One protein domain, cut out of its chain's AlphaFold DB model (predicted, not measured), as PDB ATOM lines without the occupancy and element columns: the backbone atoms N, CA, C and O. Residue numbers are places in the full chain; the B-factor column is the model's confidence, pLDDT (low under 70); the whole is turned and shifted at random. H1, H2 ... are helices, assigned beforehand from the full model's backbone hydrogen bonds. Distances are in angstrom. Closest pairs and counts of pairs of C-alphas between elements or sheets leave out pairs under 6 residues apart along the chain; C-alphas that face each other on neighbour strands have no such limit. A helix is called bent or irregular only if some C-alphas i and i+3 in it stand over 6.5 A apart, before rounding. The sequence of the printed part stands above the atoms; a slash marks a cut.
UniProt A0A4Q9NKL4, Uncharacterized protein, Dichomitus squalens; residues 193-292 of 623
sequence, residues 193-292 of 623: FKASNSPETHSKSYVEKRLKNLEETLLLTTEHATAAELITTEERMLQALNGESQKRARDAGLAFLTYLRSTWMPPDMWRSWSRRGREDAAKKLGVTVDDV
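AT A GLANCE: This is residues 193 to 292 of the 623 residues of an uncharacterized protein of Dichomitus squalens (UniProt A0A4Q9NKL4). Three long helices, H1, H2 and H3, form an up-and-down bundle, each running against the one before it in the chain; beyond one end come short H4 and then H5, which lengthen the rod. The printed part has 100 residues with five named helices, H1 to H5 in order, and no named strand: all helix. It is loose, radius of gyration of the C-alphas 16.5 A, spanning 54 by 23 by 17 A.

HOW THE PARTS SIT: H3, residues 244 to 264, touches H1, residues 200 to 219, with residues 245 to 253 alone, the same way at a shallow 23 degrees; closest C-alphas Lys 204 and Ala 249, 5.3 A. H2, residues 224 to 239, makes hairpins with H3, closest C-alphas Leu 238 and Arg 250, 5.6 A, and H1, Leu 218 and Ala 227, 5.9 A. H4, residues 267 to 271, and H5, residues 275 to 285, are close but not clearly touching, closest C-alphas Arg 271 and Gly 277, 4.8 A. O i to N i+4 pairs are within hydrogen-bond range throughout H1, H2, H4 and H5, and 15 of 17 in H3.

IN THESE COORDINATES: H3 spans 30.0 A and is irregular, C-alphas 245 and 248 being 7.0 A apart; H1 spans 28.8 A, H2 22.7 A, H4 6.1 A, H5 15.1 A. C-alpha 200 is at (11.289, -3.972, -52.076), C-alpha 285 at (21.451, 39.733, -34.292).

THE WHOLE: The farthest C-alphas, Ser 198 and Gly 286, are 53.7 A apart. The printed part has no cut; its four links between helices are tight. Residues 193 to 201 have pLDDT under 70.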
ATOM      1  N   PHE A 193       4.544   1.953 -47.190       61.00
ATOM      2  CA  PHE A 193       4.131   0.616 -47.604       61.00
ATOM      3  C   PHE A 193       4.716  -0.416 -46.630       61.00
ATOM      4  O   PHE A 193       5.850  -0.273 -46.163       61.00
ATOM      5  N   LYS A 194       3.906  -1.415 -46.249       51.38
ATOM      6  CA  LYS A 194       4.277  -2.403 -45.225       51.38
ATOM      7  C   LYS A 194       5.490  -3.214 -45.679       51.38
ATOM      8  O   LYS A 194       5.451  -3.796 -46.758       51.38
ATOM      9  N   ALA A 195       6.503  -3.306 -44.824       47.03
ATOM     10  CA  ALA A 195       7.618  -4.218 -45.030       47.03
ATOM     11  C   ALA A 195       7.145  -5.669 -44.840       47.03
ATOM     12  O   ALA A 195       6.911  -6.117 -43.719       47.03
ATOM     13  N   SER A 196       6.989  -6.393 -45.945       48.44
ATOM     14  CA  SER A 196       7.214  -7.837 -45.987       48.44
ATOM     15  C   SER A 196       8.695  -8.089 -46.281       48.44
ATOM     16  O   SER A 196       9.335  -7.285 -46.966       48.44
ATOM     17  N   ASN A 197       9.244  -9.203 -45.789       52.19
ATOM     18  CA  ASN A 197      10.646  -9.587 -45.995       52.19
ATOM     19  C   ASN A 197      10.890  -9.910 -47.480       52.19
ATOM     20  O   ASN A 197      10.702 -11.038 -47.925       52.19
ATOM     21  N   SER A 198      11.219  -8.882 -48.261       56.91
ATOM     22  CA  SER A 198      11.178  -8.890 -49.724       56.91
ATOM     23  C   SER A 198      12.200  -7.901 -50.307       56.91
ATOM     24  O   SER A 198      12.616  -6.966 -49.614       56.91
ATOM     25  N   PRO A 199      12.604  -8.051 -51.584       56.88
ATOM     26  CA  PRO A 199      13.555  -7.137 -52.221       56.88
ATOM     27  C   PRO A 199      13.087  -5.670 -52.305       56.88
ATOM     28  O   PRO A 199      13.944  -4.794 -52.415       56.88
ATOM     29  N   GLU A 200      11.785  -5.363 -52.168       61.03
ATOM     30  CA  GLU A 200      11.289  -3.972 -52.076       61.03
ATOM     31  C   GLU A 200      11.959  -3.182 -50.929       61.03
ATOM     32  O   GLU A 200      12.162  -1.969 -51.043       61.03
ATOM     33  N   THR A 201      12.354  -3.855 -49.842       67.62
ATOM     34  CA  THR A 201      12.994  -3.234 -48.669       67.62
ATOM     35  C   THR A 201      14.336  -2.574 -49.006       67.62
ATOM     36  O   THR A 201      14.628  -1.493 -48.490       67.62
ATOM     37  N   HIS A 202      15.126  -3.157 -49.913       78.69
ATOM     38  CA  HIS A 202      16.407  -2.582 -50.341       78.69
ATOM     39  C   HIS A 202      16.195  -1.327 -51.195       78.69
ATOM     40  O   HIS A 202      16.788  -0.285 -50.912       78.69
ATOM     41  N   SER A 203      15.280  -1.390 -52.171       79.88
ATOM     42  CA  SER A 203      14.869  -0.239 -52.987       79.88
ATOM     43  C   SER A 203      14.370   0.924 -52.123       79.88
ATOM     44  O   SER A 203      14.752   2.073 -52.342       79.88
ATOM     45  N   LYS A 204      13.550   0.629 -51.103       81.62
ATOM     46  CA  LYS A 204      13.066   1.624 -50.139       81.62
ATOM     47  C   LYS A 204      14.207   2.243 -49.330       81.62
ATOM     48  O   LYS A 204      14.274   3.466 -49.250       81.62
ATOM     49  N   SER A 205      15.092   1.426 -48.755       84.81
ATOM     50  CA  SER A 205      16.228   1.899 -47.948       84.81
ATOM     51  C   SER A 205      17.166   2.805 -48.758       84.81
ATOM     52  O   SER A 205      17.575   3.864 -48.283       84.81
ATOM     53  N   TYR A 206      17.428   2.452 -50.021       89.38
ATOM     54  CA  TYR A 206      18.209   3.275 -50.946       89.38
ATOM     55  C   TYR A 206      17.575   4.655 -51.180       89.38
ATOM     56  O   TYR A 206      18.238   5.674 -50.982       89.38
ATOM     57  N   VAL A 207      16.285   4.704 -51.547       89.06
ATOM     58  CA  VAL A 207      15.571   5.974 -51.775       89.06
ATOM     59  C   VAL A 207      15.476   6.795 -50.486       89.06
ATOM     60  O   VAL A 207      15.724   7.997 -50.517       89.06
ATOM     61  N   GLU A 208      15.195   6.176 -49.336       86.38
ATOM     62  CA  GLU A 208      15.146   6.889 -48.055       86.38
ATOM     63  C   GLU A 208      16.506   7.492 -47.669       86.38
ATOM     64  O   GLU A 208      16.563   8.653 -47.263       86.38
ATOM     65  N   LYS A 209      17.609   6.754 -47.860       88.94
ATOM     66  CA  LYS A 209      18.967   7.265 -47.622       88.94
ATOM     67  C   LYS A 209      19.299   8.439 -48.548       88.94
ATOM     68  O   LYS A 209      19.844   9.434 -48.077       88.94
ATOM     69  N   ARG A 210      18.939   8.370 -49.837       92.81
ATOM     70  CA  ARG A 210      19.141   9.491 -50.774       92.81
ATOM     71  C   ARG A 210      18.326  10.724 -50.390       92.81
ATOM     72  O   ARG A 210      18.886  11.813 -50.331       92.81
ATOM     73  N   LEU A 211      17.043  10.555 -50.064       89.19
ATOM     74  CA  LEU A 211      16.187  11.661 -49.629       89.19
ATOM     75  C   LEU A 211      16.694  12.299 -48.326       89.19
ATOM     76  O   LEU A 211      16.715  13.521 -48.242       89.19
ATOM     77  N   LYS A 212      17.187  11.510 -47.360       84.44
ATOM     78  CA  LYS A 212      17.831  12.038 -46.142       84.44
ATOM     79  C   LYS A 212      19.094  12.844 -46.458       84.44
ATOM     80  O   LYS A 212      19.264  13.938 -45.929       84.44
ATOM     81  N   ASN A 213      19.955  12.344 -47.346       88.88
ATOM     82  CA  ASN A 213      21.148  13.080 -47.772       88.88
ATOM     83  C   ASN A 213      20.775  14.392 -48.498       88.88
ATOM     84  O   ASN A 213      21.450  15.405 -48.318       88.88
ATOM     85  N   LEU A 214      19.694  14.403 -49.289       91.75
ATOM     86  CA  LEU A 214      19.161  15.621 -49.909       91.75
ATOM     87  C   LEU A 214      18.623  16.602 -48.853       91.75
ATOM     88  O   LEU A 214      18.955  17.779 -48.922       91.75
ATOM     89  N   GLU A 215      17.844  16.135 -47.869       86.62
ATOM     90  CA  GLU A 215      17.364  16.944 -46.733       86.62
ATOM     91  C   GLU A 215      18.546  17.623 -46.003       86.62
ATOM     92  O   GLU A 215      18.537  18.838 -45.801       86.62
ATOM     93  N   GLU A 216      19.605  16.866 -45.694       83.75
ATOM     94  CA  GLU A 216      20.836  17.367 -45.062       83.75
ATOM     95  C   GLU A 216      21.610  18.359 -45.944       83.75
ATOM     96  O   GLU A 216      22.083  19.384 -45.450       83.75
ATOM     97  N   THR A 217      21.703  18.111 -47.253       90.69
ATOM     98  CA  THR A 217      22.396  19.020 -48.185       90.69
ATOM     99  C   THR A 217      21.620  20.327 -48.370       90.69
ATOM    100  O   THR A 217      22.212  21.406 -48.372       90.69
ATOM    101  N   LEU A 218      20.287  20.260 -48.473       89.81
ATOM    102  CA  LEU A 218      19.426  21.434 -48.627       89.81
ATOM    103  C   LEU A 218      19.491  22.363 -47.407       89.81
ATOM    104  O   LEU A 218      19.531  23.582 -47.582       89.81
ATOM    105  N   LEU A 219      19.575  21.815 -46.189       86.88
ATOM    106  CA  LEU A 219      19.773  22.599 -44.962       86.88
ATOM    107  C   LEU A 219      21.038  23.473 -45.012       86.88
ATOM    108  O   LEU A 219      21.059  24.543 -44.407       86.88
ATOM    109  N   LEU A 220      22.071  23.069 -45.758       90.50
ATOM    110  CA  LEU A 220      23.335  23.804 -45.890       90.50
ATOM    111  C   LEU A 220      23.344  24.849 -47.022       90.50
ATOM    112  O   LEU A 220      24.339  25.555 -47.174       90.50
ATOM    113  N   THR A 221      22.269  24.983 -47.804       95.25
ATOM    114  CA  THR A 221      22.241  25.898 -48.962       95.25
ATOM    115  C   THR A 221      22.151  27.380 -48.572       95.25
ATOM    116  O   THR A 221      21.372  27.782 -47.705       95.25
ATOM    117  N   THR A 222      22.954  28.208 -49.247       96.88
ATOM    118  CA  THR A 222      23.015  29.678 -49.101       96.88
ATOM    119  C   THR A 222      22.320  30.424 -50.251       96.88
ATOM    120  O   THR A 222      21.968  31.604 -50.115       96.88
ATOM    121  N   GLU A 223      22.066  29.720 -51.360       97.50
ATOM    122  CA  GLU A 223      21.399  30.200 -52.572       97.50
ATOM    123  C   GLU A 223      20.249  29.275 -53.001       97.50
ATOM    124  O   GLU A 223      20.349  28.046 -52.972       97.50
ATOM    125  N   HIS A 224      19.143  29.889 -53.429       97.19
ATOM    126  CA  HIS A 224      17.906  29.188 -53.780       97.19
ATOM    127  C   HIS A 224      18.016  28.393 -55.089       97.19
ATOM    128  O   HIS A 224      17.482  27.289 -55.182       97.19
ATOM    129  N   ALA A 225      18.760  28.913 -56.073       97.38
ATOM    130  CA  ALA A 225      18.974  28.250 -57.360       97.38
ATOM    131  C   ALA A 225      19.680  26.894 -57.185       97.38
ATOM    132  O   ALA A 225      19.181  25.877 -57.664       97.38
ATOM    133  N   THR A 226      20.766  26.853 -56.405       97.56
ATOM    134  CA  THR A 226      21.483  25.618 -56.046       97.56
ATOM    135  C   THR A 226      20.566  24.618 -55.340       97.56
ATOM    136  O   THR A 226      20.576  23.428 -55.645       97.56
ATOM    137  N   ALA A 227      19.711  25.092 -54.428       96.31
ATOM    138  CA  ALA A 227      18.747  24.246 -53.730       96.31
ATOM    139  C   ALA A 227      17.680  23.652 -54.678       96.31
ATOM    140  O   ALA A 227      17.300  22.486 -54.546       96.31
ATOM    141  N   ALA A 228      17.222  24.419 -55.671       97.31
ATOM    142  CA  ALA A 228      16.318  23.930 -56.711       97.31
ATOM    143  C   ALA A 228      17.007  22.944 -57.677       97.31
ATOM    144  O   ALA A 228      16.386  21.962 -58.102       97.31
ATOM    145  N   GLU A 229      18.287  23.151 -57.997       97.75
ATOM    146  CA  GLU A 229      19.083  22.243 -58.830       97.75
ATOM    147  C   GLU A 229      19.359  20.899 -58.139       97.75
ATOM    148  O   GLU A 229      19.234  19.856 -58.783       97.75
ATOM    149  N   LEU A 230      19.640  20.892 -56.831       97.81
ATOM    150  CA  LEU A 230      19.784  19.662 -56.040       97.81
ATOM    151  C   LEU A 230      18.525  18.784 -56.127       97.81
ATOM    152  O   LEU A 230      18.620  17.589 -56.408       97.81
ATOM    153  N   ILE A 231      17.337  19.381 -55.977       96.88
ATOM    154  CA  ILE A 231      16.057  18.666 -56.125       96.88
ATOM    155  C   ILE A 231      15.870  18.168 -57.561       96.88
ATOM    156  O   ILE A 231      15.494  17.018 -57.761       96.88
ATOM    157  N   THR A 232      16.184  18.991 -58.564       97.81
ATOM    158  CA  THR A 232      16.081  18.605 -59.985       97.81
ATOM    159  C   THR A 232      17.035  17.455 -60.332       97.81
ATOM    160  O   THR A 232      16.716  16.584 -61.138       97.81
ATOM    161  N   THR A 233      18.207  17.419 -59.701       97.69
ATOM    162  CA  THR A 233      19.187  16.340 -59.854       97.69
ATOM    163  C   THR A 233      18.693  15.051 -59.203       97.69
ATOM    164  O   THR A 233      18.783  13.993 -59.822       97.69
ATOM    165  N   GLU A 234      18.087  15.124 -58.015       97.19
ATOM    166  CA  GLU A 234      17.479  13.952 -57.376       97.19
ATOM    167  C   GLU A 234      16.252  13.434 -58.149       97.19
ATOM    168  O   GLU A 234      16.093  12.225 -58.299       97.19
ATOM    169  N   GLU A 235      15.434  14.316 -58.733       96.69
ATOM    170  CA  GLU A 235      14.328  13.930 -59.623       96.69
ATOM    171  C   GLU A 235      14.822  13.106 -60.821       96.69
ATOM    172  O   GLU A 235      14.273  12.034 -61.083       96.69
ATOM    173  N   ARG A 236      15.894  13.545 -61.500       96.94
ATOM    174  CA  ARG A 236      16.535  12.784 -62.592       96.94
ATOM    175  C   ARG A 236      17.078  11.435 -62.103       96.94
ATOM    176  O   ARG A 236      16.871  10.417 -62.760       96.94
ATOM    177  N   MET A 237      17.752  11.414 -60.949       94.94
ATOM    178  CA  MET A 237      18.335  10.192 -60.377       94.94
ATOM    179  C   MET A 237      17.272   9.156 -59.996       94.94
ATOM    180  O   MET A 237      17.480   7.965 -60.217       94.94
ATOM    181  N   LEU A 238      16.121   9.589 -59.475       94.25
ATOM    182  CA  LEU A 238      14.987   8.700 -59.235       94.25
ATOM    183  C   LEU A 238      14.335   8.256 -60.553       94.25
ATOM    184  O   LEU A 238      14.040   7.075 -60.705       94.25
ATOM    185  N   GLN A 239      14.149   9.149 -61.530       94.62
ATOM    186  CA  GLN A 239      13.595   8.792 -62.847       94.62
ATOM    187  C   GLN A 239      14.419   7.717 -63.578       94.62
ATOM    188  O   GLN A 239      13.835   6.886 -64.266       94.62
ATOM    189  N   ALA A 240      15.740   7.670 -63.374       93.38
ATOM    190  CA  ALA A 240      16.620   6.634 -63.922       93.38
ATOM    191  C   ALA A 240      16.431   5.226 -63.300       93.38
ATOM    192  O   ALA A 240      16.982   4.250 -63.814       93.38
ATOM    193  N   LEU A 241      15.661   5.086 -62.211       91.38
ATOM    194  CA  LEU A 241      15.354   3.792 -61.593       91.38
ATOM    195  C   LEU A 241      14.317   3.023 -62.432       91.38
ATOM    196  O   LEU A 241      13.103   3.233 -62.325       91.38
ATOM    197  N   ASN A 242      14.819   2.109 -63.263       83.56
ATOM    198  CA  ASN A 242      14.037   1.340 -64.236       83.56
ATOM    199  C   ASN A 242      13.634  -0.076 -63.770       83.56
ATOM    200  O   ASN A 242      12.996  -0.805 -64.526       83.56
ATOM    201  N   GLY A 243      13.971  -0.492 -62.541       83.81
ATOM    202  CA  GLY A 243      13.570  -1.802 -62.016       83.81
ATOM    203  C   GLY A 243      12.095  -1.866 -61.587       83.81
ATOM    204  O   GLY A 243      11.617  -0.991 -60.864       83.81
ATOM    205  N   GLU A 244      11.376  -2.941 -61.934       79.88
ATOM    206  CA  GLU A 244       9.985  -3.167 -61.482       79.88
ATOM    207  C   GLU A 244       9.888  -3.183 -59.938       79.88
ATOM    208  O   GLU A 244       9.007  -2.553 -59.355       79.88
ATOM    209  N   SER A 245      10.872  -3.788 -59.259       79.06
ATOM    210  CA  SER A 245      11.026  -3.796 -57.791       79.06
ATOM    211  C   SER A 245      11.483  -2.456 -57.183       79.06
ATOM    212  O   SER A 245      11.584  -2.328 -55.959       79.06
ATOM    213  N   GLN A 246      11.778  -1.450 -58.012       85.00
ATOM    214  CA  GLN A 246      12.141  -0.089 -57.600       85.00
ATOM    215  C   GLN A 246      11.011   0.912 -57.859       85.00
ATOM    216  O   GLN A 246      10.863   1.855 -57.084       85.00
ATOM    217  N   LYS A 247      10.185   0.683 -58.890       88.50
ATOM    218  CA  LYS A 247       9.036   1.503 -59.324       88.50
ATOM    219  C   LYS A 247       8.246   2.116 -58.164       88.50
ATOM    220  O   LYS A 247       8.130   3.330 -58.074       88.50
ATOM    221  N   ARG A 248       7.813   1.298 -57.200       87.12
ATOM    222  CA  ARG A 248       7.058   1.747 -56.017       87.12
ATOM    223  C   ARG A 248       7.823   2.744 -55.134       87.12
ATOM    224  O   ARG A 248       7.235   3.714 -54.664       87.12
ATOM    225  N   ALA A 249       9.112   2.503 -54.897       87.62
ATOM    226  CA  ALA A 249       9.967   3.374 -54.089       87.62
ATOM    227  C   ALA A 249      10.328   4.663 -54.846       87.62
ATOM    228  O   ALA A 249      10.312   5.743 -54.259       87.62
ATOM    229  N   ARG A 250      10.576   4.559 -56.157       92.50
ATOM    230  CA  ARG A 250      10.782   5.692 -57.065       92.50
ATOM    231  C   ARG A 250       9.569   6.614 -57.100       92.50
ATOM    232  O   ARG A 250       9.711   7.803 -56.847       92.50
ATOM    233  N   ASP A 251       8.390   6.076 -57.405       91.31
ATOM    234  CA  ASP A 251       7.165   6.859 -57.589       91.31
ATOM    235  C   ASP A 251       6.775   7.560 -56.270       91.31
ATOM    236  O   ASP A 251       6.372   8.724 -56.265       91.31
ATOM    237  N   ALA A 252       7.012   6.897 -55.130       88.75
ATOM    238  CA  ALA A 252       6.912   7.487 -53.799       88.75
ATOM    239  C   ALA A 252       7.948   8.610 -53.556       88.75
ATOM    240  O   ALA A 252       7.597   9.677 -53.050       88.75
ATOM    241  N   GLY A 253       9.210   8.417 -53.952       91.56
ATOM    242  CA  GLY A 253      10.249   9.447 -53.865       91.56
ATOM    243  C   GLY A 253       9.947  10.679 -54.728       91.56
ATOM    244  O   GLY A 253      10.043  11.804 -54.244       91.56
ATOM    245  N   LEU A 254       9.475  10.492 -55.963       94.62
ATOM    246  CA  LEU A 254       9.057  11.581 -56.854       94.62
ATOM    247  C   LEU A 254       7.834  12.342 -56.312       94.62
ATOM    248  O   LEU A 254       7.786  13.572 -56.382       94.62
ATOM    249  N   ALA A 255       6.874  11.644 -55.696       91.25
ATOM    250  CA  ALA A 255       5.757  12.281 -54.995       91.25
ATOM    251  C   ALA A 255       6.222  13.099 -53.771       91.25
ATOM    252  O   ALA A 255       5.672  14.170 -53.495       91.25
ATOM    253  N   PHE A 256       7.261  12.643 -53.062       88.00
ATOM    254  CA  PHE A 256       7.895  13.412 -51.990       88.00
ATOM    255  C   PHE A 256       8.628  14.657 -52.519       88.00
ATOM    256  O   PHE A 256       8.405  15.739 -51.983       88.00
ATOM    257  N   LEU A 257       9.417  14.552 -53.596       93.31
ATOM    258  CA  LEU A 257      10.106  15.705 -54.204       93.31
ATOM    259  C   LEU A 257       9.122  16.734 -54.782       93.31
ATOM    260  O   LEU A 257       9.324  17.936 -54.627       93.31
ATOM    261  N   THR A 258       7.996  16.283 -55.338       93.75
ATOM    262  CA  THR A 258       6.908  17.162 -55.799       93.75
ATOM    263  C   THR A 258       6.292  17.946 -54.633       93.75
ATOM    264  O   THR A 258       6.064  19.155 -54.732       93.75
ATOM    265  N   TYR A 259       6.064  17.289 -53.491       86.69
ATOM    266  CA  TYR A 259       5.652  17.950 -52.247       86.69
ATOM    267  C   TYR A 259       6.728  18.916 -51.724       86.69
ATOM    268  O   TYR A 259       6.391  20.026 -51.315       86.69
ATOM    269  N   LEU A 260       8.006  18.531 -51.790       86.38
ATOM    270  CA  LEU A 260       9.136  19.360 -51.375       86.38
ATOM    271  C   LEU A 260       9.202  20.650 -52.207       86.38
ATOM    272  O   LEU A 260       9.124  21.742 -51.650       86.38
ATOM    273  N   ARG A 261       9.216  20.553 -53.542       92.50
ATOM    274  CA  ARG A 261       9.229  21.726 -54.428       92.50
ATOM    275  C   ARG A 261       8.010  22.633 -54.216       92.50
ATOM    276  O   ARG A 261       8.178  23.841 -54.098       92.50
ATOM    277  N   SER A 262       6.804  22.069 -54.127       87.44
ATOM    278  CA  SER A 262       5.566  22.861 -53.993       87.44
ATOM    279  C   SER A 262       5.356  23.498 -52.614       87.44
ATOM    280  O   SER A 262       4.745  24.559 -52.533       87.44
ATOM    281  N   THR A 263       5.841  22.874 -51.534       79.06
ATOM    282  CA  THR A 263       5.577  23.327 -50.151       79.06
ATOM    283  C   THR A 263       6.762  24.067 -49.529       79.06
ATOM    284  O   THR A 263       6.558  24.952 -48.705       79.06
ATOM    285  N   TRP A 264       7.996  23.724 -49.912       82.38
ATOM    286  CA  TRP A 264       9.214  24.152 -49.209       82.38
ATOM    287  C   TRP A 264      10.161  25.024 -50.005       82.38
ATOM    288  O   TRP A 264      10.902  25.802 -49.408       82.38
ATOM    289  N   MET A 265      10.110  24.912 -51.330       91.75
ATOM    290  CA  MET A 265      10.933  25.700 -52.239       91.75
ATOM    291  C   MET A 265      10.331  27.028 -52.737       91.75
ATOM    292  O   MET A 265      10.995  27.656 -53.561       91.75
ATOM    293  N   PRO A 266       9.179  27.559 -52.263       92.06
ATOM    294  CA  PRO A 266       8.947  29.002 -52.350       92.06
ATOM    295  C   PRO A 266      10.120  29.760 -51.687       92.06
ATOM    296  O   PRO A 266      10.533  29.349 -50.599       92.06
ATOM    297  N   PRO A 267      10.684  30.829 -52.287       91.62
ATOM    298  CA  PRO A 267      11.942  31.423 -51.819       91.62
ATOM    299  C   PRO A 267      11.950  31.836 -50.341       91.62
ATOM    300  O   PRO A 267      12.873  31.469 -49.615       91.62
ATOM    301  N   ASP A 268      10.902  32.515 -49.863       86.38
ATOM    302  CA  ASP A 268      10.785  32.932 -48.456       86.38
ATOM    303  C   ASP A 268      10.662  31.743 -47.499       86.38
ATOM    304  O   ASP A 268      11.169  31.767 -46.377       86.38
ATOM    305  N   MET A 269      10.025  30.665 -47.964       83.06
ATOM    306  CA  MET A 269       9.885  29.443 -47.191       83.06
ATOM    307  C   MET A 269      11.223  28.716 -47.071       83.06
ATOM    308  O   MET A 269      11.636  28.421 -45.952       83.06
ATOM    309  N   TRP A 270      11.937  28.498 -48.179       90.94
ATOM    310  CA  TRP A 270      13.303  27.958 -48.184       90.94
ATOM    311  C   TRP A 270      14.241  28.779 -47.287       90.94
ATOM    312  O   TRP A 270      14.994  28.230 -46.477       90.94
ATOM    313  N   ARG A 271      14.132  30.110 -47.345       90.25
ATOM    314  CA  ARG A 271      14.881  31.042 -46.493       90.25
ATOM    315  C   ARG A 271      14.535  30.924 -45.002       90.25
ATOM    316  O   ARG A 271      15.329  31.359 -44.181       90.25
ATOM    317  N   SER A 272      13.404  30.323 -44.623       80.81
ATOM    318  CA  SER A 272      13.026  30.131 -43.210       80.81
ATOM    319  C   SER A 272      13.678  28.923 -42.522       80.81
ATOM    320  O   SER A 272      13.586  28.819 -41.302       80.81
ATOM    321  N   TRP A 273      14.309  28.004 -43.267       83.19
ATOM    322  CA  TRP A 273      14.914  26.779 -42.707       83.19
ATOM    323  C   TRP A 273      16.301  26.424 -43.265       83.19
ATOM    324  O   TRP A 273      17.005  25.618 -42.660       83.19
ATOM    325  N   SER A 274      16.723  27.008 -44.388       89.88
ATOM    326  CA  SER A 274      18.078  26.832 -44.925       89.88
ATOM    327  C   SER A 274      19.134  27.631 -44.149       89.88
ATOM    328  O   SER A 274      18.830  28.585 -43.422       89.88
ATOM    329  N   ARG A 275      20.411  27.291 -44.361       91.38
ATOM    330  CA  ARG A 275      21.577  28.036 -43.866       91.38
ATOM    331  C   ARG A 275      21.493  29.529 -44.186       91.38
ATOM    332  O   ARG A 275      21.843  30.330 -43.321       91.38
ATOM    333  N   ARG A 276      20.956  29.910 -45.352       94.56
ATOM    334  CA  ARG A 276      20.718  31.320 -45.697       94.56
ATOM    335  C   ARG A 276      19.879  32.056 -44.647       94.56
ATOM    336  O   ARG A 276      20.204  33.182 -44.288       94.56
ATOM    337  N   GLY A 277      18.841  31.410 -44.114       89.75
ATOM    338  CA  GLY A 277      18.023  31.956 -43.031       89.75
ATOM    339  C   GLY A 277      18.817  32.218 -41.755       89.75
ATOM    340  O   GLY A 277      18.688  33.287 -41.159       89.75
ATOM    341  N   ARG A 278      19.690  31.278 -41.371       88.44
ATOM    342  CA  ARG A 278      20.586  31.434 -40.212       88.44
ATOM    343  C   ARG A 278      21.632  32.529 -40.437       88.44
ATOM    344  O   ARG A 278      21.927  33.260 -39.502       88.44
ATOM    345  N   GLU A 279      22.143  32.697 -41.655       94.62
ATOM    346  CA  GLU A 279      23.074  33.781 -42.015       94.62
ATOM    347  C   GLU A 279      22.400  35.164 -42.002       94.62
ATOM    348  O   GLU A 279      22.939  36.110 -41.425       94.62
ATOM    349  N   ASP A 280      21.191  35.283 -42.562       91.75
ATOM    350  CA  ASP A 280      20.389  36.511 -42.501       91.75
ATOM    351  C   ASP A 280      19.979  36.861 -41.051       91.75
ATOM    352  O   ASP A 280      19.964  38.037 -40.683       91.75
ATOM    353  N   ALA A 281      19.678  35.863 -40.211       87.50
ATOM    354  CA  ALA A 281      19.384  36.045 -38.786       87.50
ATOM    355  C   ALA A 281      20.628  36.447 -37.975       87.50
ATOM    356  O   ALA A 281      20.577  37.418 -37.223       87.50
ATOM    357  N   ALA A 282      21.759  35.765 -38.174       91.12
ATOM    358  CA  ALA A 282      23.035  36.067 -37.522       91.12
ATOM    359  C   ALA A 282      23.456  37.519 -37.785       91.12
ATOM    360  O   ALA A 282      23.740  38.273 -36.853       91.12
ATOM    361  N   LYS A 283      23.366  37.953 -39.052       93.31
ATOM    362  CA  LYS A 283      23.647  39.332 -39.467       93.31
ATOM    363  C   LYS A 283      22.730  40.370 -38.805       93.31
ATOM    364  O   LYS A 283      23.185  41.479 -38.544       93.31
ATOM    365  N   LYS A 284      21.458  40.042 -38.542       86.62
ATOM    366  CA  LYS A 284      20.520  40.929 -37.822       86.62
ATOM    367  C   LYS A 284      20.781  40.993 -36.319       86.62
ATOM    368  O   LYS A 284      20.522  42.026 -35.716       86.62
ATOM    369  N   LEU A 285      21.220  39.883 -35.730       84.31
ATOM    370  CA  LEU A 285      21.451  39.733 -34.292       84.31
ATOM    371  C   LEU A 285      22.860  40.179 -33.861       84.31
ATOM    372  O   LEU A 285      23.089  40.370 -32.673       84.31
ATOM    373  N   GLY A 286      23.800  40.338 -34.799       89.75
ATOM    374  CA  GLY A 286      25.195  40.689 -34.502       89.75
ATOM    375  C   GLY A 286      26.039  39.520 -33.975       89.75
ATOM    376  O   GLY A 286      27.110  39.745 -33.420       89.75
ATOM    377  N   VAL A 287      25.567  38.281 -34.147       89.31
ATOM    378  CA  VAL A 287      26.188  37.046 -33.628       89.31
ATOM    379  C   VAL A 287      26.710  36.159 -34.764       89.31
ATOM    380  O   VAL A 287      26.490  36.453 -35.942       89.31
ATOM    381  N   THR A 288      27.400  35.058 -34.452       92.44
ATOM    382  CA  THR A 288      27.834  34.103 -35.485       92.44
ATOM    383  C   THR A 288      26.671  33.225 -35.959       92.44
ATOM    384  O   THR A 288      25.666  33.045 -35.269       92.44
ATOM    385  N   VAL A 289      26.813  32.607 -37.136       90.19
ATOM    386  CA  VAL A 289      25.810  31.657 -37.658       90.19
ATOM    387  C   VAL A 289      25.571  30.503 -36.677       90.19
ATOM    388  O   VAL A 289      24.441  30.035 -36.552       90.19
ATOM    389  N   ASP A 290      26.598  30.085 -35.932       88.06
ATOM    390  CA  ASP A 290      26.524  28.994 -34.957       88.06
ATOM    391  C   ASP A 290      26.021  29.399 -33.565       88.06
ATOM    392  O   ASP A 290      25.790  28.516 -32.736       88.06
ATOM    393  N   ASP A 291      25.786  30.691 -33.318       84.62
ATOM    394  CA  ASP A 291      24.954  31.176 -32.208       84.62
ATOM    395  C   ASP A 291      23.458  31.100 -32.547       84.62
ATOM    396  O   ASP A 291      22.635  30.853 -31.666       84.62
ATOM    397  N   VAL A 292      23.088  31.231 -33.830       85.38
ATOM    398  CA  VAL A 292      21.692  31.092 -34.269       85.38
ATOM    399  C   VAL A 292      21.249  29.635 -34.156       85.38
ATOM    400  O   VAL A 292      21.660  28.774 -34.948       85.38
TER     401      VAL A 292